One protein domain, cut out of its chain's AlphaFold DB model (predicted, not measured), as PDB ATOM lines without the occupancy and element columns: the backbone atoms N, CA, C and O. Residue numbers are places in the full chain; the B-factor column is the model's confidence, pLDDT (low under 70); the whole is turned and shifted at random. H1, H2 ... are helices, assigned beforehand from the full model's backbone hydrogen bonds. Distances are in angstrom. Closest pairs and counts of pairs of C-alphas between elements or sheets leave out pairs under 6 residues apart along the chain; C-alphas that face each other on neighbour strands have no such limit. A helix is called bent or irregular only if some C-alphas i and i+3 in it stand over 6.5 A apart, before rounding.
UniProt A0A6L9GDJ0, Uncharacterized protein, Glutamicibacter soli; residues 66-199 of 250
ATOM      1  N   TYR A  66      37.830  37.804  -8.510       95.50
ATOM      2  CA  TYR A  66      36.972  36.633  -8.627       95.50
ATOM      3  C   TYR A  66      37.302  35.931  -9.939       95.50
ATOM      4  O   TYR A  66      37.002  36.434 -11.025       95.50
ATOM      5  N   SER A  67      37.982  34.790  -9.830       96.06
ATOM      6  CA  SER A  67      38.355  33.956 -10.967       96.06
ATOM      7  C   SER A  67      37.232  32.999 -11.354       96.06
ATOM      8  O   SER A  67      36.379  32.644 -10.538       96.06
ATOM      9  N   TRP A  68      37.256  32.555 -12.608       97.50
ATOM     10  CA  TRP A  68      36.321  31.556 -13.109       97.50
ATOM     11  C   TRP A  68      36.442  30.228 -12.355       97.50
ATOM     12  O   TRP A  68      37.539  29.765 -12.046       97.50
ATOM     13  N   GLY A  69      35.293  29.614 -12.087       96.62
ATOM     14  CA  GLY A  69      35.175  28.294 -11.486       96.62
ATOM     15  C   GLY A  69      33.711  27.924 -11.282       96.62
ATOM     16  O   GLY A  69      32.875  28.791 -11.019       96.62
ATOM     17  N   LEU A  70      33.400  26.634 -11.399       96.56
ATOM     18  CA  LEU A  70      32.066  26.097 -11.143       96.56
ATOM     19  C   LEU A  70      32.074  25.277  -9.851       96.56
ATOM     20  O   LEU A  70      32.905  24.378  -9.711       96.56
ATOM     21  N   PRO A  71      31.161  25.529  -8.899       96.06
ATOM     22  CA  PRO A  71      31.023  24.660  -7.736       96.06
ATOM     23  C   PRO A  71      30.441  23.305  -8.143       96.06
ATOM     24  O   PRO A  71      29.775  23.184  -9.177       96.06
ATOM     25  N   ALA A  72      30.602  22.306  -7.277       93.06
ATOM     26  CA  ALA A  72      29.805  21.087  -7.346       93.06
ATOM     27  C   ALA A  72      28.303  21.428  -7.292       93.06
ATOM     28  O   ALA A  72      27.872  22.209  -6.444       93.06
ATOM     29  N   SER A  73      27.515  20.840  -8.192       90.69
ATOM     30  CA  SER A  73      26.059  20.993  -8.249       90.69
ATOM     31  C   SER A  73      25.422  19.651  -8.602       90.69
ATOM     32  O   SER A  73      26.094  18.745  -9.094       90.69
ATOM     33  N   ASP A  74      24.122  19.522  -8.356       88.62
ATOM     34  CA  ASP A  74      23.329  18.380  -8.800       88.62
ATOM     35  C   ASP A  74      23.200  18.385 -10.331       88.62
ATOM     36  O   ASP A  74      22.451  19.179 -10.896       88.62
ATOM     37  N   THR A  75      23.932  17.497 -11.004       90.06
ATOM     38  CA  THR A  75      23.925  17.348 -12.468       90.06
ATOM     39  C   THR A  75      22.863  16.367 -12.966       90.06
ATOM     40  O   THR A  75      22.786  16.109 -14.164       90.06
ATOM     41  N   SER A  76      21.996  15.849 -12.086       88.94
ATOM     42  CA  SER A  76      20.906  14.931 -12.456       88.94
ATOM     43  C   SER A  76      19.674  15.625 -13.064       88.94
ATOM     44  O   SER A  76      18.621  15.008 -13.239       88.94
ATOM     45  N   VAL A  77      19.783  16.918 -13.388       85.50
ATOM     46  CA  VAL A  77      18.704  17.702 -13.998       85.50
ATOM     47  C   VAL A  77      18.383  17.185 -15.398       85.50
ATOM     48  O   VAL A  77      19.274  16.850 -16.173       85.50
ATOM     49  N   ALA A  78      17.086  17.120 -15.709       80.31
ATOM     50  CA  ALA A  78      16.584  16.663 -16.998       80.31
ATOM     51  C   ALA A  78      17.008  17.581 -18.157       80.31
ATOM     52  O   ALA A  78      17.192  18.784 -17.973       80.31
ATOM     53  N   GLY A  79      17.065  17.010 -19.363       89.38
ATOM     54  CA  GLY A  79      17.562  17.695 -20.556       89.38
ATOM     55  C   GLY A  79      19.088  17.728 -20.593       89.38
ATOM     56  O   GLY A  79      19.748  16.899 -19.965       89.38
ATOM     57  N   ASN A  80      19.636  18.691 -21.330       95.06
ATOM     58  CA  ASN A  80      21.081  18.822 -21.514       95.06
ATOM     59  C   ASN A  80      21.759  19.745 -20.486       95.06
ATOM     60  O   ASN A  80      22.982  19.748 -20.411       95.06
ATOM     61  N   ASP A  81      21.010  20.451 -19.627       94.81
ATOM     62  CA  ASP A  81      21.579  21.377 -18.631       94.81
ATOM     63  C   ASP A  81      22.532  20.686 -17.638       94.81
ATOM     64  O   ASP A  81      23.632  21.169 -17.371       94.81
ATOM     65  N   GLY A  82      22.118  19.535 -17.093       96.19
ATOM     66  CA  GLY A  82      22.905  18.769 -16.125       96.19
ATOM     67  C   GLY A  82      24.195  18.193 -16.724       96.19
ATOM     68  O   GLY A  82      25.279  18.487 -16.210       96.19
ATOM     69  N   PRO A  83      24.114  17.409 -17.818       97.19
ATOM     70  CA  PRO A  83      25.294  16.876 -18.492       97.19
ATOM     71  C   PRO A  83      26.218  17.957 -19.071       97.19
ATOM     72  O   PRO A  83      27.432  17.807 -18.962       97.19
ATOM     73  N   ALA A  84      25.680  19.060 -19.611       97.12
ATOM     74  CA  ALA A  84      26.489  20.193 -20.065       97.12
ATOM     75  C   ALA A  84      27.298  20.787 -18.910       97.12
ATOM     76  O   ALA A  84      28.516  20.933 -19.007       97.12
ATOM     77  N   TYR A  85      26.638  21.075 -17.783       97.56
ATOM     78  CA  TYR A  85      27.308  21.594 -16.593       97.56
ATOM     79  C   TYR A  85      28.400  20.640 -16.097       97.56
ATOM     80  O   TYR A  85      29.511  21.081 -15.818       97.56
ATOM     81  N   ALA A  86      28.116  19.333 -16.054       97.56
ATOM     82  CA  ALA A  86      29.103  18.315 -15.701       97.56
ATOM     83  C   ALA A  86      30.308  18.323 -16.659       97.56
ATOM     84  O   ALA A  86      31.449  18.229 -16.213       97.56
ATOM     85  N   ALA A  87      30.076  18.457 -17.967       98.00
ATOM     86  CA  ALA A  87      31.144  18.543 -18.958       98.00
ATOM     87  C   ALA A  87      32.024  19.781 -18.728       98.00
ATOM     88  O   ALA A  87      33.242  19.658 -18.652       98.00
ATOM     89  N   LEU A  88      31.417  20.951 -18.508       97.88
ATOM     90  CA  LEU A  88      32.150  22.192 -18.250       97.88
ATOM     91  C   LEU A  88      32.911  22.181 -16.913       97.88
ATOM     92  O   LEU A  88      33.970  22.797 -16.812       97.88
ATOM     93  N   GLN A  89      32.418  21.463 -15.900       97.75
ATOM     94  CA  GLN A  89      33.165  21.227 -14.659       97.75
ATOM     95  C   GLN A  89      34.431  20.390 -14.872       97.75
ATOM     96  O   GLN A  89      35.409  20.583 -14.154       97.75
ATOM     97  N   ASN A  90      34.409  19.458 -15.828       97.62
ATOM     98  CA  ASN A  90      35.563  18.613 -16.136       97.62
ATOM     99  C   ASN A  90      36.619  19.345 -16.972       97.62
ATOM    100  O   ASN A  90      37.789  18.972 -16.923       97.62
ATOM    101  N   GLY A  91      36.228  20.401 -17.685       97.50
ATOM    102  CA  GLY A  91      37.150  21.259 -18.412       97.50
ATOM    103  C   GLY A  91      36.478  22.024 -19.545       97.50
ATOM    104  O   GLY A  91      35.355  21.740 -19.965       97.50
ATOM    105  N   CYS A  92      37.185  23.031 -20.059       98.19
ATOM    106  CA  CYS A  92      36.678  23.846 -21.162       98.19
ATOM    107  C   CYS A  92      36.552  23.030 -22.457       98.19
ATOM    108  O   CYS A  92      35.624  23.250 -23.230       98.19
ATOM    109  N   ALA A  93      37.472  22.087 -22.695       98.44
ATOM    110  CA  ALA A  93      37.470  21.252 -23.893       98.44
ATOM    111  C   ALA A  93      36.286  20.276 -23.893       98.44
ATOM    112  O   ALA A  93      35.604  20.127 -24.902       98.44
ATOM    113  N   GLU A  94      36.004  19.660 -22.747       98.38
ATOM    114  CA  GLU A  94      34.871  18.767 -22.524       98.38
ATOM    115  C   GLU A  94      33.547  19.520 -22.656       98.38
ATOM    116  O   GLU A  94      32.631  19.042 -23.326       98.38
ATOM    117  N   GLY A  95      33.454  20.717 -22.068       98.12
ATOM    118  CA  GLY A  95      32.288  21.581 -22.223       98.12
ATOM    119  C   GLY A  95      32.044  21.988 -23.682       98.12
ATOM    120  O   GLY A  95      30.907  21.922 -24.145       98.12
ATOM    121  N   GLN A  96      33.097  22.352 -24.423       98.25
ATOM    122  CA  GLN A  96      32.984  22.706 -25.843       98.25
ATOM    123  C   GLN A  96      32.553  21.497 -26.677       98.25
ATOM    124  O   GLN A  96      31.593  21.591 -27.435       98.25
ATOM    125  N   ALA A  97      33.199  20.345 -26.481       98.06
ATOM    126  CA  ALA A  97      32.852  19.114 -27.183       98.06
ATOM    127  C   ALA A  97      31.399  18.691 -26.921       98.06
ATOM    128  O   ALA A  97      30.730  18.188 -27.822       98.06
ATOM    129  N   TYR A  98      30.895  18.914 -25.703       97.50
ATOM    130  CA  TYR A  98      29.491  18.675 -25.387       97.50
ATOM    131  C   TYR A  98      28.565  19.616 -26.167       97.50
ATOM    132  O   TYR A  98      27.605  19.142 -26.772       97.50
ATOM    133  N   LEU A  99      28.853  20.924 -26.190       96.06
ATOM    134  CA  LEU A  99      28.055  21.905 -26.933       96.06
ATOM    135  C   LEU A  99      28.000  21.568 -28.427       96.06
ATOM    136  O   LEU A  99      26.917  21.527 -29.011       96.06
ATOM    137  N   ASP A 100      29.151  21.259 -29.023       95.81
ATOM    138  CA  ASP A 100      29.262  20.885 -30.434       95.81
ATOM    139  C   ASP A 100      28.449  19.619 -30.746       95.81
ATOM    140  O   ASP A 100      27.809  19.529 -31.793       95.81
ATOM    141  N   ALA A 101      28.427  18.653 -29.822       95.56
ATOM    142  CA  ALA A 101      27.688  17.405 -29.987       95.56
ATOM    143  C   ALA A 101      26.162  17.589 -29.932       95.56
ATOM    144  O   ALA A 101      25.453  16.858 -30.619       95.56
ATOM    145  N   VAL A 102      25.650  18.536 -29.135       93.62
ATOM    146  CA  VAL A 102      24.196  18.746 -28.967       93.62
ATOM    147  C   VAL A 102      23.611  19.825 -29.880       93.62
ATOM    148  O   VAL A 102      22.394  19.889 -30.045       93.62
ATOM    149  N   THR A 103      24.452  20.666 -30.487       90.12
ATOM    150  CA  THR A 103      24.021  21.742 -31.399       90.12
ATOM    151  C   THR A 103      23.146  21.234 -32.562       90.12
ATOM    152  O   THR A 103      22.086  21.820 -32.783       90.12
ATOM    153  N   PRO A 104      23.475  20.125 -33.265       84.88
ATOM    154  CA  PRO A 104      22.672  19.640 -34.397       84.88
ATOM    155  C   PRO A 104      21.230  19.245 -34.043       84.88
ATOM    156  O   PRO A 104      20.366  19.248 -34.918       84.88
ATOM    157  N   ASP A 105      20.969  18.924 -32.774       82.81
ATOM    158  CA  ASP A 105      19.658  18.498 -32.276       82.81
ATOM    159  C   ASP A 105      18.855  19.660 -31.648       82.81
ATOM    160  O   ASP A 105      17.845  19.434 -30.978       82.81
ATOM    161  N   GLY A 106      19.296  20.912 -31.840       82.00
ATOM    162  CA  GLY A 106      18.646  22.098 -31.270       82.00
ATOM    163  C   GLY A 106      18.983  22.325 -29.793       82.00
ATOM    164  O   GLY A 106      18.122  22.731 -29.012       82.00
ATOM    165  N   TYR A 107      20.226  22.030 -29.402       88.31
ATOM    166  CA  TYR A 107      20.819  22.173 -28.064       88.31
ATOM    167  C   TYR A 107      20.224  21.300 -26.952       88.31
ATOM    168  O   TYR A 107      20.981  20.809 -26.120       88.31
ATOM    169  N   GLY A 108      18.905  21.107 -26.880       89.12
ATOM    170  CA  GLY A 108      18.229  20.283 -25.864       89.12
ATOM    171  C   GLY A 108      18.328  20.803 -24.419       89.12
ATOM    172  O   GLY A 108      18.072  20.058 -23.468       89.12
ATOM    173  N   PHE A 109      18.714  22.068 -24.236       94.38
ATOM    174  CA  PHE A 109      18.655  22.763 -22.946       94.38
ATOM    175  C   PHE A 109      17.206  23.145 -22.628       94.38
ATOM    176  O   PHE A 109      16.370  23.285 -23.521       94.38
ATOM    177  N   ARG A 110      16.892  23.350 -21.347       94.06
ATOM    178  CA  ARG A 110      15.540  23.744 -20.919       94.06
ATOM    179  C   ARG A 110      15.119  25.142 -21.361       94.06
ATOM    180  O   ARG A 110      13.925  25.432 -21.330       94.06
ATOM    181  N   SER A 111      16.069  26.014 -21.681       95.19
ATOM    182  CA  SER A 111      15.794  27.374 -22.135       95.19
ATOM    183  C   SER A 111      16.916  27.884 -23.046       95.19
ATOM    184  O   SER A 111      18.067  27.464 -22.874       95.19
ATOM    185  N   PRO A 112      16.625  28.823 -23.961       95.38
ATOM    186  CA  PRO A 112      17.651  29.455 -24.788       95.38
ATOM    187  C   PRO A 112      18.646  30.264 -23.940       95.38
ATOM    188  O   PRO A 112      19.844  30.257 -24.213       95.38
ATOM    189  N   LEU A 113      18.185  30.873 -22.838       96.94
ATOM    190  CA  LEU A 113      19.054  31.555 -21.874       96.94
ATOM    191  C   LEU A 113      20.143  30.619 -21.328       96.94
ATOM    192  O   LEU A 113      21.290  31.038 -21.177       96.94
ATOM    193  N   ASN A 114      19.804  29.359 -21.044       96.88
ATOM    194  CA  ASN A 114      20.759  28.405 -20.484       96.88
ATOM    195  C   ASN A 114      21.869  28.061 -21.490       96.88
ATOM    196  O   ASN A 114      23.020  27.919 -21.079       96.88
ATOM    197  N   VAL A 115      21.557  28.008 -22.793       97.19
ATOM    198  CA  VAL A 115      22.561  27.827 -23.859       97.19
ATOM    199  C   VAL A 115      23.534  29.006 -23.881       97.19
ATOM    200  O   VAL A 115      24.751  28.809 -23.861       97.19
ATOM    201  N   VAL A 116      23.017  30.240 -23.836       97.50
ATOM    202  CA  VAL A 116      23.854  31.452 -23.837       97.50
ATOM    203  C   VAL A 116      24.723  31.540 -22.582       97.50
ATOM    204  O   VAL A 116      25.908  31.863 -22.675       97.50
ATOM    205  N   LEU A 117      24.176  31.214 -21.407       98.19
ATOM    206  CA  LEU A 117      24.944  31.162 -20.160       98.19
ATOM    207  C   LEU A 117      26.041  30.094 -20.209       98.19
ATOM    208  O   LEU A 117      27.136  30.324 -19.691       98.19
ATOM    209  N   PHE A 118      25.776  28.950 -20.843       98.19
ATOM    210  CA  PHE A 118      26.767  27.894 -21.034       98.19
ATOM    211  C   PHE A 118      27.912  28.343 -21.940       98.19
ATOM    212  O   PHE A 118      29.077  28.222 -21.562       98.19
ATOM    213  N   ALA A 119      27.591  28.956 -23.080       98.31
ATOM    214  CA  ALA A 119      28.585  29.533 -23.977       98.31
ATOM    215  C   ALA A 119      29.390  30.661 -23.302       98.31
ATOM    216  O   ALA A 119      30.613  30.711 -23.433       98.31
ATOM    217  N   ALA A 120      28.745  31.525 -22.511       98.62
ATOM    218  CA  ALA A 120      29.441  32.540 -21.718       98.62
ATOM    219  C   ALA A 120      30.397  31.902 -20.694       98.62
ATOM    220  O   ALA A 120      31.523  32.366 -20.523       98.62
ATOM    221  N   GLY A 121      29.987  30.802 -20.054       98.50
ATOM    222  CA  GLY A 121      30.846  30.020 -19.171       98.50
ATOM    223  C   GLY A 121      32.059  29.421 -19.887       98.50
ATOM    224  O   GLY A 121      33.173  29.516 -19.378       98.50
ATOM    225  N   LEU A 122      31.882  28.882 -21.097       98.56
ATOM    226  CA  LEU A 122      32.987  28.407 -21.939       98.56
ATOM    227  C   LEU A 122      33.982  29.520 -22.277       98.56
ATOM    228  O   LEU A 122      35.192  29.305 -22.193       98.56
ATOM    229  N   LYS A 123      33.489  30.723 -22.595       98.50
ATOM    230  CA  LYS A 123      34.334  31.903 -22.822       98.50
ATOM    231  C   LYS A 123      35.142  32.282 -21.582       98.50
ATOM    232  O   LYS A 123      36.350  32.477 -21.681       98.50
ATOM    233  N   LEU A 124      34.524  32.309 -20.400       98.50
ATOM    234  CA  LEU A 124      35.253  32.547 -19.147       98.50
ATOM    235  C   LEU A 124      36.277  31.447 -18.854       98.50
ATOM    236  O   LEU A 124      37.378  31.746 -18.398       98.50
ATOM    237  N   CYS A 125      35.943  30.196 -19.169       98.38
ATOM    238  CA  CYS A 125      36.824  29.048 -18.995       98.38
ATOM    239  C   CYS A 125      38.121  29.178 -19.808       98.38
ATOM    240  O   CYS A 125      39.196  28.848 -19.314       98.38
ATOM    241  N   THR A 126      38.043  29.721 -21.024       98.06
ATOM    242  CA  THR A 126      39.212  29.970 -21.883       98.06
ATOM    243  C   THR A 126      39.870  31.338 -21.657       98.06
ATOM    244  O   THR A 126      40.831  31.671 -22.347       98.06
ATOM    245  N   GLY A 127      39.397  32.122 -20.682       97.75
ATOM    246  CA  GLY A 127      39.935  33.444 -20.340       97.75
ATOM    247  C   GLY A 127      39.389  34.608 -21.177       97.75
ATOM    248  O   GLY A 127      39.832  35.743 -21.008       97.75
ATOM    249  N   ASP A 128      38.407  34.369 -22.049       98.38
ATOM    250  CA  ASP A 128      37.749  35.388 -22.873       98.38
ATOM    251  C   ASP A 128      36.621  36.098 -22.099       98.38
ATOM    252  O   ASP A 128      35.425  35.875 -22.306       98.38
ATOM    253  N   VAL A 129      37.008  36.974 -21.166       98.06
ATOM    254  CA  VAL A 129      36.063  37.726 -20.319       98.06
ATOM    255  C   VAL A 129      35.183  38.675 -21.137       98.06
ATOM    256  O   VAL A 129      33.992  38.815 -20.855       98.06
ATOM    257  N   ALA A 130      35.741  39.304 -22.174       97.94
ATOM    258  CA  ALA A 130      35.000  40.230 -23.026       97.94
ATOM    259  C   ALA A 130      33.908  39.506 -23.830       97.94
ATOM    260  O   ALA A 130      32.756  39.947 -23.829       97.94
ATOM    261  N   GLY A 131      34.239  38.371 -24.457       97.44
ATOM    262  CA  GLY A 131      33.273  37.548 -25.184       97.44
ATOM    263  C   GLY A 131      32.181  36.986 -24.273       97.44
ATOM    264  O   GLY A 131      31.004  37.002 -24.635       97.44
ATOM    265  N   ALA A 132      32.536  36.567 -23.053       98.31
ATOM    266  CA  ALA A 132      31.556  36.146 -22.055       98.31
ATOM    267  C   ALA A 132      30.578  37.268 -21.678       98.31
ATOM    268  O   ALA A 132      29.374  37.033 -21.580       98.31
ATOM    269  N   GLY A 133      31.083  38.493 -21.498       97.94
ATOM    270  CA  GLY A 133      30.264  39.664 -21.192       97.94
ATOM    271  C   GLY A 133      29.268  39.996 -22.303       97.94
ATOM    272  O   GLY A 133      28.110  40.293 -22.014       97.94
ATOM    273  N   GLN A 134      29.687  39.887 -23.568       97.19
ATOM    274  CA  GLN A 134      28.806  40.096 -24.722       97.19
ATOM    275  C   GLN A 134      27.683  39.055 -24.780       97.19
ATOM    276  O   GLN A 134      26.518  39.429 -24.904       97.19
ATOM    277  N   LEU A 135      28.014  37.768 -24.623       97.62
ATOM    278  CA  LEU A 135      27.018  36.692 -24.575       97.62
ATOM    279  C   LEU A 135      26.044  36.882 -23.409       97.62
ATOM    280  O   LEU A 135      24.834  36.808 -23.599       97.62
ATOM    281  N   TYR A 136      26.549  37.192 -22.214       98.00
ATOM    282  CA  TYR A 136      25.705  37.437 -21.047       98.00
ATOM    283  C   TYR A 136      24.745  38.619 -21.260       98.00
ATOM    284  O   TYR A 136      23.543  38.501 -21.005       98.00
ATOM    285  N   ALA A 137      25.247  39.752 -21.756       97.00
ATOM    286  CA  ALA A 137      24.422  40.925 -22.038       97.00
ATOM    287  C   ALA A 137      23.342  40.614 -23.087       97.00
ATOM    288  O   ALA A 137      22.173  40.930 -22.869       97.00
ATOM    289  N   TYR A 138      23.713  39.930 -24.172       95.44
ATOM    290  CA  TYR A 138      22.778  39.477 -25.200       95.44
ATOM    291  C   TYR A 138      21.691  38.562 -24.621       95.44
ATOM    292  O   TYR A 138      20.502  38.859 -24.742       95.44
ATOM    293  N   GLY A 139      22.083  37.492 -23.923       95.56
ATOM    294  CA  GLY A 139      21.147  36.513 -23.377       95.56
ATOM    295  C   GLY A 139      20.168  37.128 -22.376       95.56
ATOM    296  O   GLY A 139      18.966  36.879 -22.450       95.56
ATOM    297  N   THR A 140      20.655  37.991 -21.479       96.38
ATOM    298  CA  THR A 140      19.795  38.659 -20.488       96.38
ATOM    299  C   THR A 140      18.864  39.698 -21.100       96.38
ATOM    300  O   THR A 140      17.719  39.810 -20.661       96.38
ATOM    301  N   GLN A 141      19.308  40.431 -22.123       95.62
ATOM    302  CA  GLN A 141      18.460  41.376 -22.846       95.62
ATOM    303  C   GLN A 141      17.374  40.656 -23.656       95.62
ATOM    304  O   GLN A 141      16.234  41.118 -23.698       95.62
ATOM    305  N   ARG A 142      17.728  39.544 -24.306       94.00
ATOM    306  CA  ARG A 142      16.856  38.824 -25.240       94.00
ATOM    307  C   ARG A 142      15.858  37.910 -24.534       94.00
ATOM    308  O   ARG A 142      14.680  37.926 -24.876       94.00
ATOM    309  N   TYR A 143      16.319  37.140 -23.549       95.25
ATOM    310  CA  TYR A 143      15.538  36.077 -22.905       95.25
ATOM    311  C   TYR A 143      15.147  36.396 -21.456       95.25
ATOM    312  O   TYR A 143      14.325  35.696 -20.865       95.25
ATOM    313  N   GLY A 144      15.707  37.452 -20.862       96.75
ATOM    314  CA  GLY A 144      15.536  37.750 -19.442       96.75
ATOM    315  C   GLY A 144      16.361  36.823 -18.544       96.75
ATOM    316  O   GLY A 144      17.285  36.154 -18.991       96.75
ATOM    317  N   LEU A 145      16.049  36.815 -17.245       97.00
ATOM    318  CA  LEU A 145      16.760  36.027 -16.221       97.00
ATOM    319  C   LEU A 145      15.863  35.011 -15.492       97.00
ATOM    320  O   LEU A 145      16.242  34.457 -14.461       97.00
ATOM    321  N   SER A 146      14.648  34.794 -15.990       97.06
ATOM    322  CA  SER A 146      13.707  33.822 -15.432       97.06
ATOM    323  C   SER A 146      14.174  32.381 -15.679       97.06
ATOM    324  O   SER A 146      14.982  32.118 -16.565       97.06
ATOM    325  N   GLY A 147      13.658  31.428 -14.905       94.44
ATOM    326  CA  GLY A 147      13.955  30.004 -15.074       94.44
ATOM    327  C   GLY A 147      15.248  29.527 -14.440       94.44
ATOM    328  O   GLY A 147      15.718  28.454 -14.803       94.44
ATOM    329  N   LEU A 148      15.797  30.292 -13.497       96.31
ATOM    330  CA  LEU A 148      17.018  29.962 -12.767       96.31
ATOM    331  C   LEU A 148      16.668  29.566 -11.322       96.31
ATOM    332  O   LEU A 148      16.756  30.408 -10.430       96.31
ATOM    333  N   PRO A 149      16.176  28.341 -11.061       94.75
ATOM    334  CA  PRO A 149      15.857  27.876  -9.711       94.75
ATOM    335  C   PRO A 149      17.110  27.677  -8.842       94.75
ATOM    336  O   PRO A 149      18.159  27.237  -9.313       94.75
ATOM    337  N   GLU A 150      16.978  27.969  -7.547       95.38
ATOM    338  CA  GLU A 150      18.046  27.786  -6.555       95.38
ATOM    339  C   GLU A 150      18.507  26.320  -6.483       95.38
ATOM    340  O   GLU A 150      17.693  25.393  -6.526       95.38
ATOM    341  N   GLY A 151      19.821  26.108  -6.363       91.75
ATOM    342  CA  GLY A 151      20.419  24.775  -6.245       91.75
ATOM    343  C   GLY A 151      20.414  23.948  -7.535       91.75
ATOM    344  O   GLY A 151      20.678  22.747  -7.475       91.75
ATOM    345  N   LYS A 152      20.099  24.554  -8.687       95.19
ATOM    346  CA  LYS A 152      20.203  23.909 -10.002       95.19
ATOM    347  C   LYS A 152      21.426  24.396 -10.791       95.19
ATOM    348  O   LYS A 152      21.853  25.538 -10.586       95.19
ATOM    349  N   PRO A 153      21.980  23.561 -11.696       95.81
ATOM    350  CA  PRO A 153      23.158  23.883 -12.501       95.81
ATOM    351  C   PRO A 153      23.066  25.226 -13.219       95.81
ATOM    352  O   PRO A 153      24.017  25.998 -13.189       95.81
ATOM    353  N   GLU A 154      21.910  25.544 -13.802       95.25
ATOM    354  CA  GLU A 154      21.696  26.795 -14.526       95.25
ATOM    355  C   GLU A 154      21.857  28.031 -13.628       95.25
ATOM    356  O   GLU A 154      22.455  29.024 -14.048       95.25
ATOM    357  N   CYS A 155      21.411  27.973 -12.364       97.31
ATOM    358  CA  CYS A 155      21.638  29.089 -11.453       97.31
ATOM    359  C   CYS A 155      23.091  29.146 -10.966       97.31
ATOM    360  O   CYS A 155      23.677  30.228 -10.887       97.31
ATOM    361  N   GLU A 156      23.705  28.004 -10.653       97.81
ATOM    362  CA  GLU A 156      25.106  27.987 -10.225       97.81
ATOM    363  C   GLU A 156      26.042  28.488 -11.335       97.81
ATOM    364  O   GLU A 156      27.008  29.205 -11.048       97.81
ATOM    365  N   LEU A 157      25.714  28.200 -12.595       98.06
ATOM    366  CA  LEU A 157      26.375  28.748 -13.772       98.06
ATOM    367  C   LEU A 157      26.180  30.267 -13.869       98.06
ATOM    368  O   LEU A 157      27.169  30.996 -13.925       98.06
ATOM    369  N   TYR A 158      24.939  30.759 -13.787       98.31
ATOM    370  CA  TYR A 158      24.625  32.195 -13.758       98.31
ATOM    371  C   TYR A 158      25.413  32.953 -12.676       98.31
ATOM    372  O   TYR A 158      26.047  33.969 -12.963       98.31
ATOM    373  N   LYS A 159      25.424  32.439 -11.438       98.56
ATOM    374  CA  LYS A 159      26.164  33.036 -10.316       98.56
ATOM    375  C   LYS A 159      27.661  33.109 -10.594       98.56
ATOM    376  O   LYS A 159      28.297  34.102 -10.252       98.56
ATOM    377  N   SER A 160      28.223  32.060 -11.193       98.56
ATOM    378  CA  SER A 160      29.655  31.993 -11.505       98.56
ATOM    379  C   SER A 160      30.025  32.962 -12.626       98.56
ATOM    380  O   SER A 160      30.995  33.700 -12.487       98.56
ATOM    381  N   VAL A 161      29.206  33.042 -13.681       98.56
ATOM    382  CA  VAL A 161      29.385  34.010 -14.774       98.56
ATOM    383  C   VAL A 161      29.348  35.444 -14.236       98.56
ATOM    384  O   VAL A 161      30.295  36.200 -14.445       98.56
ATOM    385  N   ARG A 162      28.310  35.812 -13.470       98.44
ATOM    386  CA  ARG A 162      28.212  37.161 -12.883       98.44
ATOM    387  C   ARG A 162      29.338  37.477 -11.911       98.44
ATOM    388  O   ARG A 162      29.836  38.596 -11.919       98.44
ATOM    389  N   SER A 163      29.768  36.505 -11.108       98.56
ATOM    390  CA  SER A 163      30.867  36.695 -10.158       98.56
ATOM    391  C   SER A 163      32.152  37.152 -10.842       98.56
ATOM    392  O   SER A 163      32.787  38.091 -10.364       98.56
ATOM    393  N   VAL A 164      32.482  36.565 -11.995       98.38
ATOM    394  CA  VAL A 164      33.650  36.979 -12.779       98.38
ATOM    395  C   VAL A 164      33.407  38.303 -13.503       98.38
ATOM    396  O   VAL A 164      34.266  39.180 -13.468       98.38
ATOM    397  N   LEU A 165      32.250  38.485 -14.143       98.38
ATOM    398  CA  LEU A 165      31.977  39.701 -14.919       98.38
ATOM    399  C   LEU A 165      31.886  40.962 -14.046       98.38
ATOM    400  O   LEU A 165      32.350  42.023 -14.451       98.38
ATOM    401  N   GLU A 166      31.315  40.852 -12.848       98.00
ATOM    402  CA  GLU A 166      31.088  41.988 -11.945       98.00
ATOM    403  C   GLU A 166      32.100  42.072 -10.801       98.00
ATOM    404  O   GLU A 166      32.009  42.988  -9.985       98.00
ATOM    405  N   GLN A 167      33.055  41.134 -10.735       97.50
ATOM    406  CA  GLN A 167      34.063  41.048  -9.675       97.50
ATOM    407  C   GLN A 167      33.430  41.154  -8.276       97.50
ATOM    408  O   GLN A 167      33.811  41.968  -7.437       97.50
ATOM    409  N   GLN A 168      32.430  40.306  -8.038       97.50
ATOM    410  CA  GLN A 168      31.680  40.218  -6.785       97.50
ATOM    411  C   GLN A 168      31.500  38.756  -6.370       97.50
ATOM    412  O   GLN A 168      31.539  37.863  -7.219       97.50
ATOM    413  N   PRO A 169      31.270  38.463  -5.078       96.88
ATOM    414  CA  PRO A 169      31.107  37.088  -4.629       96.88
ATOM    415  C   PRO A 169      29.813  36.478  -5.180       96.88
ATOM    416  O   PRO A 169      28.789  37.146  -5.276       96.88
ATOM    417  N   ARG A 170      29.822  35.167  -5.456       97.69
ATOM    418  CA  ARG A 170      28.658  34.413  -5.976       97.69
ATOM    419  C   ARG A 170      27.391  34.579  -5.123       97.69
ATOM    420  O   ARG A 170      26.284  34.528  -5.646       97.69
ATOM    421  N   THR A 171      27.549  34.799  -3.817       97.38
ATOM    422  CA  THR A 171      26.451  35.027  -2.862       97.38
ATOM    423  C   THR A 171      25.747  36.375  -3.034       97.38
ATOM    424  O   THR A 171      24.641  36.530  -2.525       97.38
ATOM    425  N   ALA A 172      26.336  37.330  -3.762       98.12
ATOM    426  CA  ALA A 172      25.695  38.600  -4.112       98.12
ATOM    427  C   ALA A 172      24.621  38.447  -5.206       98.12
ATOM    428  O   ALA A 172      23.826  39.361  -5.425       98.12
ATOM    429  N   PHE A 173      24.574  37.292  -5.878       98.00
ATOM    430  CA  PHE A 173      23.698  37.041  -7.018       98.00
ATOM    431  C   PHE A 173      22.619  36.012  -6.660       98.00
ATOM    432  O   PHE A 173      22.839  34.809  -6.810       98.00
ATOM    433  N   PRO A 174      21.441  36.444  -6.179       97.88
ATOM    434  CA  PRO A 174      20.337  35.527  -5.916       97.88
ATOM    435  C   PRO A 174      19.805  34.917  -7.219       97.88
ATOM    436  O   PRO A 174      19.817  35.571  -8.265       97.88
ATOM    437  N   CYS A 175      19.316  33.676  -7.142       97.62
ATOM    438  CA  CYS A 175      18.663  32.981  -8.248       97.62
ATOM    439  C   CYS A 175      17.262  33.576  -8.501       97.62
ATOM    440  O   CYS A 175      16.410  33.490  -7.615       97.62
ATOM    441  N   PRO A 176      16.977  34.158  -9.680       95.12
ATOM    442  CA  PRO A 176      15.676  34.783  -9.944       95.12
ATOM    443  C   PRO A 176      14.481  33.813  -9.958       95.12
ATOM    444  O   PRO A 176      13.343  34.252  -9.796       95.12
ATOM    445  N   GLY A 177      14.709  32.504 -10.122       95.19
ATOM    446  CA  GLY A 177      13.648  31.496 -10.156       95.19
ATOM    447  C   GLY A 177      12.671  31.684 -11.322       95.19
ATOM    448  O   GLY A 177      13.019  32.238 -12.361       95.19
ATOM    449  N   GLY A 178      11.435  31.208 -11.157       95.69
ATOM    450  CA  GLY A 178      10.374  31.332 -12.164       95.69
ATOM    451  C   GLY A 178      10.415  30.264 -13.260       95.69
ATOM    452  O   GLY A 178      11.127  29.264 -13.153       95.69
ATOM    453  N   LEU A 179       9.602  30.467 -14.300       95.06
ATOM    454  CA  LEU A 179       9.576  29.594 -15.473       95.06
ATOM    455  C   LEU A 179      10.704  29.972 -16.443       95.06
ATOM    456  O   LEU A 179      10.990  31.164 -16.582       95.06
ATOM    457  N   PRO A 180      11.343  28.985 -17.097       93.12
ATOM    458  CA  PRO A 180      12.305  29.261 -18.155       93.12
ATOM    459  C   PRO A 180      11.658  30.048 -19.294       93.12
ATOM    460  O   PRO A 180      10.492  29.789 -19.605       93.12
ATOM    461  N   PRO A 181      12.389  30.999 -19.903       92.06
ATOM    462  CA  PRO A 181      11.908  31.671 -21.097       92.06
ATOM    463  C   PRO A 181      11.682  30.645 -22.208       92.06
ATOM    464  O   PRO A 181      12.429  29.672 -22.337       92.06
ATOM    465  N   GLU A 182      10.629  30.863 -22.989       91.94
ATOM    466  CA  GLU A 182      10.318  30.021 -24.139       91.94
ATOM    467  C   GLU A 182      11.305  30.278 -25.282       91.94
ATOM    468  O   GLU A 182      11.906  31.352 -25.386       91.94
ATOM    469  N   ASN A 183      11.456  29.282 -26.152       88.38
ATOM    470  CA  ASN A 183      12.200  29.448 -27.392       88.38
ATOM    471  C   ASN A 183      11.524  30.504 -28.268       88.38
ATOM    472  O   ASN A 183      10.301  30.506 -28.424       88.38
ATOM    473  N   ILE A 184      12.330  31.372 -28.872       86.50
ATOM    474  CA  ILE A 184      11.838  32.302 -29.881       86.50
ATOM    475  C   ILE A 184      11.680  31.514 -31.181       86.50
ATOM    476  O   ILE A 184      12.579  30.784 -31.593       86.50
ATOM    477  N   VAL A 185      10.503  31.619 -31.793       86.62
ATOM    478  CA  VAL A 185      10.174  30.921 -33.036       86.62
ATOM    479  C   VAL A 185       9.953  31.964 -34.121       86.62
ATOM    480  O   VAL A 185       9.086  32.831 -33.986       86.62
ATOM    481  N   GLY A 186      10.750  31.887 -35.184       82.25
ATOM    482  CA  GLY A 186      10.671  32.794 -36.321       82.25
ATOM    483  C   GLY A 186       9.415  32.579 -37.179       82.25
ATOM    484  O   GLY A 186       8.683  31.598 -37.006       82.25
ATOM    485  N   PRO A 187       9.162  33.455 -38.171       79.25
ATOM    486  CA  PRO A 187       7.983  33.375 -39.042       79.25
ATOM    487  C   PRO A 187       7.851  32.047 -39.804       79.25
ATOM    488  O   PRO A 187       6.743  31.615 -40.115       79.25
ATOM    489  N   ALA A 188       8.978  31.387 -40.090       84.88
ATOM    490  CA  ALA A 188       9.034  30.089 -40.760       84.88
ATOM    491  C   ALA A 188       8.750  28.892 -39.828       84.88
ATOM    492  O   ALA A 188       8.768  27.749 -40.280       84.88
ATOM    493  N   GLY A 189       8.504  29.128 -38.533       84.31
ATOM    494  CA  GLY A 189       8.358  28.067 -37.534       84.31
ATOM    495  C   GLY A 189       9.686  27.442 -37.094       84.31
ATOM    496  O   GLY A 189       9.672  26.432 -36.393       84.31
ATOM    497  N   LEU A 190      10.815  28.019 -37.514       84.75
ATOM    498  CA  LEU A 190      12.150  27.618 -37.082       84.75
ATOM    499  C   LEU A 190      12.448  28.224 -35.709       84.75
ATOM    500  O   LEU A 190      12.037  29.349 -35.419       84.75
ATOM    501  N   VAL A 191      13.107  27.442 -34.860       85.75
ATOM    502  CA  VAL A 191      13.578  27.900 -33.552       85.75
ATOM    503  C   VAL A 191      14.860  28.698 -33.767       85.75
ATOM    504  O   VAL A 191      15.775  28.178 -34.400       85.75
ATOM    505  N   ASP A 192      14.878  29.920 -33.238       85.50
ATOM    506  CA  ASP A 192      16.017  30.849 -33.250       85.50
ATOM    507  C   ASP A 192      17.238  30.182 -32.593       85.50
ATOM    508  O   ASP A 192      17.102  29.571 -31.522       85.50
ATOM    509  N   ASP A 193      18.416  30.275 -33.215       90.12
ATOM    510  CA  ASP A 193      19.653  29.789 -32.605       90.12
ATOM    511  C   ASP A 193      20.092  30.788 -31.517       90.12
ATOM    512  O   ASP A 193      20.459  31.928 -31.803       90.12
ATOM    513  N   PRO A 194      20.092  30.398 -30.229       91.31
ATOM    514  CA  PRO A 194      20.450  31.309 -29.154       91.31
ATOM    515  C   PRO A 194      21.903  31.799 -29.207       91.31
ATOM    516  O   PRO A 194      22.229  32.728 -28.470       91.31
ATOM    517  N   LEU A 195      22.786  31.192 -30.003       92.94
ATOM    518  CA  LEU A 195      24.185  31.596 -30.130       92.94
ATOM    519  C   LEU A 195      24.471  32.445 -31.369       92.94
ATOM    520  O   LEU A 195      25.522  33.095 -31.408       92.94
ATOM    521  N   THR A 196      23.567  32.500 -32.345       86.88
ATOM    522  CA  THR A 196      23.702  33.441 -33.451       86.88
ATOM    523  C   THR A 196      23.159  34.797 -32.991       86.88
ATOM    524  O   THR A 196      22.018  34.966 -32.576       86.88
ATOM    525  N   MET A 197      24.041  35.800 -32.937       77.06
ATOM    526  CA  MET A 197      23.662  37.177 -32.582       77.06
ATOM    527  C   MET A 197      23.080  37.936 -33.785       77.06
ATOM    528  O   MET A 197      23.061  39.170 -33.796       77.06
ATOM    529  N   ASP A 198      22.678  37.229 -34.839       71.25
ATOM    530  CA  ASP A 198      22.069  37.835 -36.005       71.25
ATOM    531  C   ASP A 198      20.670  38.322 -35.638       71.25
ATOM    532  O   ASP A 198      19.713  37.592 -35.428       71.25
ATOM    533  N   PHE A 199      20.564  39.641 -35.537       51.97
ATOM    534  CA  PHE A 199      19.373  40.351 -35.093       51.97
ATOM    535  C   PHE A 199      18.164  40.191 -36.044       51.97
ATOM    536  O   PHE A 199      17.142  40.842 -35.830       51.97
TER     537      PHE A 199
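What this domain is: This is residues 66 to 199 of the 250 residues of an uncharacterized protein of Glutamicibacter soli (UniProt A0A6L9GDJ0). Helix H3 is the core, with H1 and H2 on one side and H4 on the other, and H5 crosses H3 at a steep tilt of 53 degrees, with residues 153 to 157 touching H1 and residues 161 to 165 touching H4. After H5 a long tail without named elements, residues 167 to 199, runs out to a far loop at Ala 188 and folds back. The printed part has 134 residues with five named helices, H1 to H5 in order, and no named strand: class all helix. It is compact, with a radius of gyration of the C-alphas of 13.7 A, and spans 43 by 28 by 27 A.

How they stand to each other: H1, residues 81 to 90, H2, residues 92 to 105, and H3, residues 112 to 125, form an up and down bundle, each running against the one before. In the hairpin of H1 and H2, the closest C-alphas, Leu 88 and Gly 95, are 4.0 A apart; H2 touches H1 with residues 94 to 99 alone, at a shallow tilt of 28 degrees. H4, residues 129 to 143, touches H3, the hub, at 8 degrees, opposite ways; the closest C-alphas, Ala 120 and Ala 132, are 4.2 A apart. H5, residues 153 to 166, touches H3 at a steep tilt of 53 degrees, closest at C-alphas Gly 121 and Val 161, 6.1 A. H2 is apart from H4 and H5. Every O i to N i+4 pair is within hydrogen-bond range in H1, H3, H4 and H5; in H2, 8 of 10.

Where its parts are: H1, 14.5 A long, begins at C-alpha 81 (21.579, 21.377, -18.631). H2, 21.0 A, is irregular: C-alphas 101 and 104 are 7.0 A apart. H3 measures 20.0 A, H4 20.8 A and H5 19.8 A, ending at C-alpha 166 (31.088, 41.988, -11.945).

The domain as a whole: The C-alphas farthest apart, Tyr 66 and Ala 188, are 43.1 A apart. The printed part has no cut, and no link is long. Mean pLDDT of the printed part is 94.1; residue 199 is under 70.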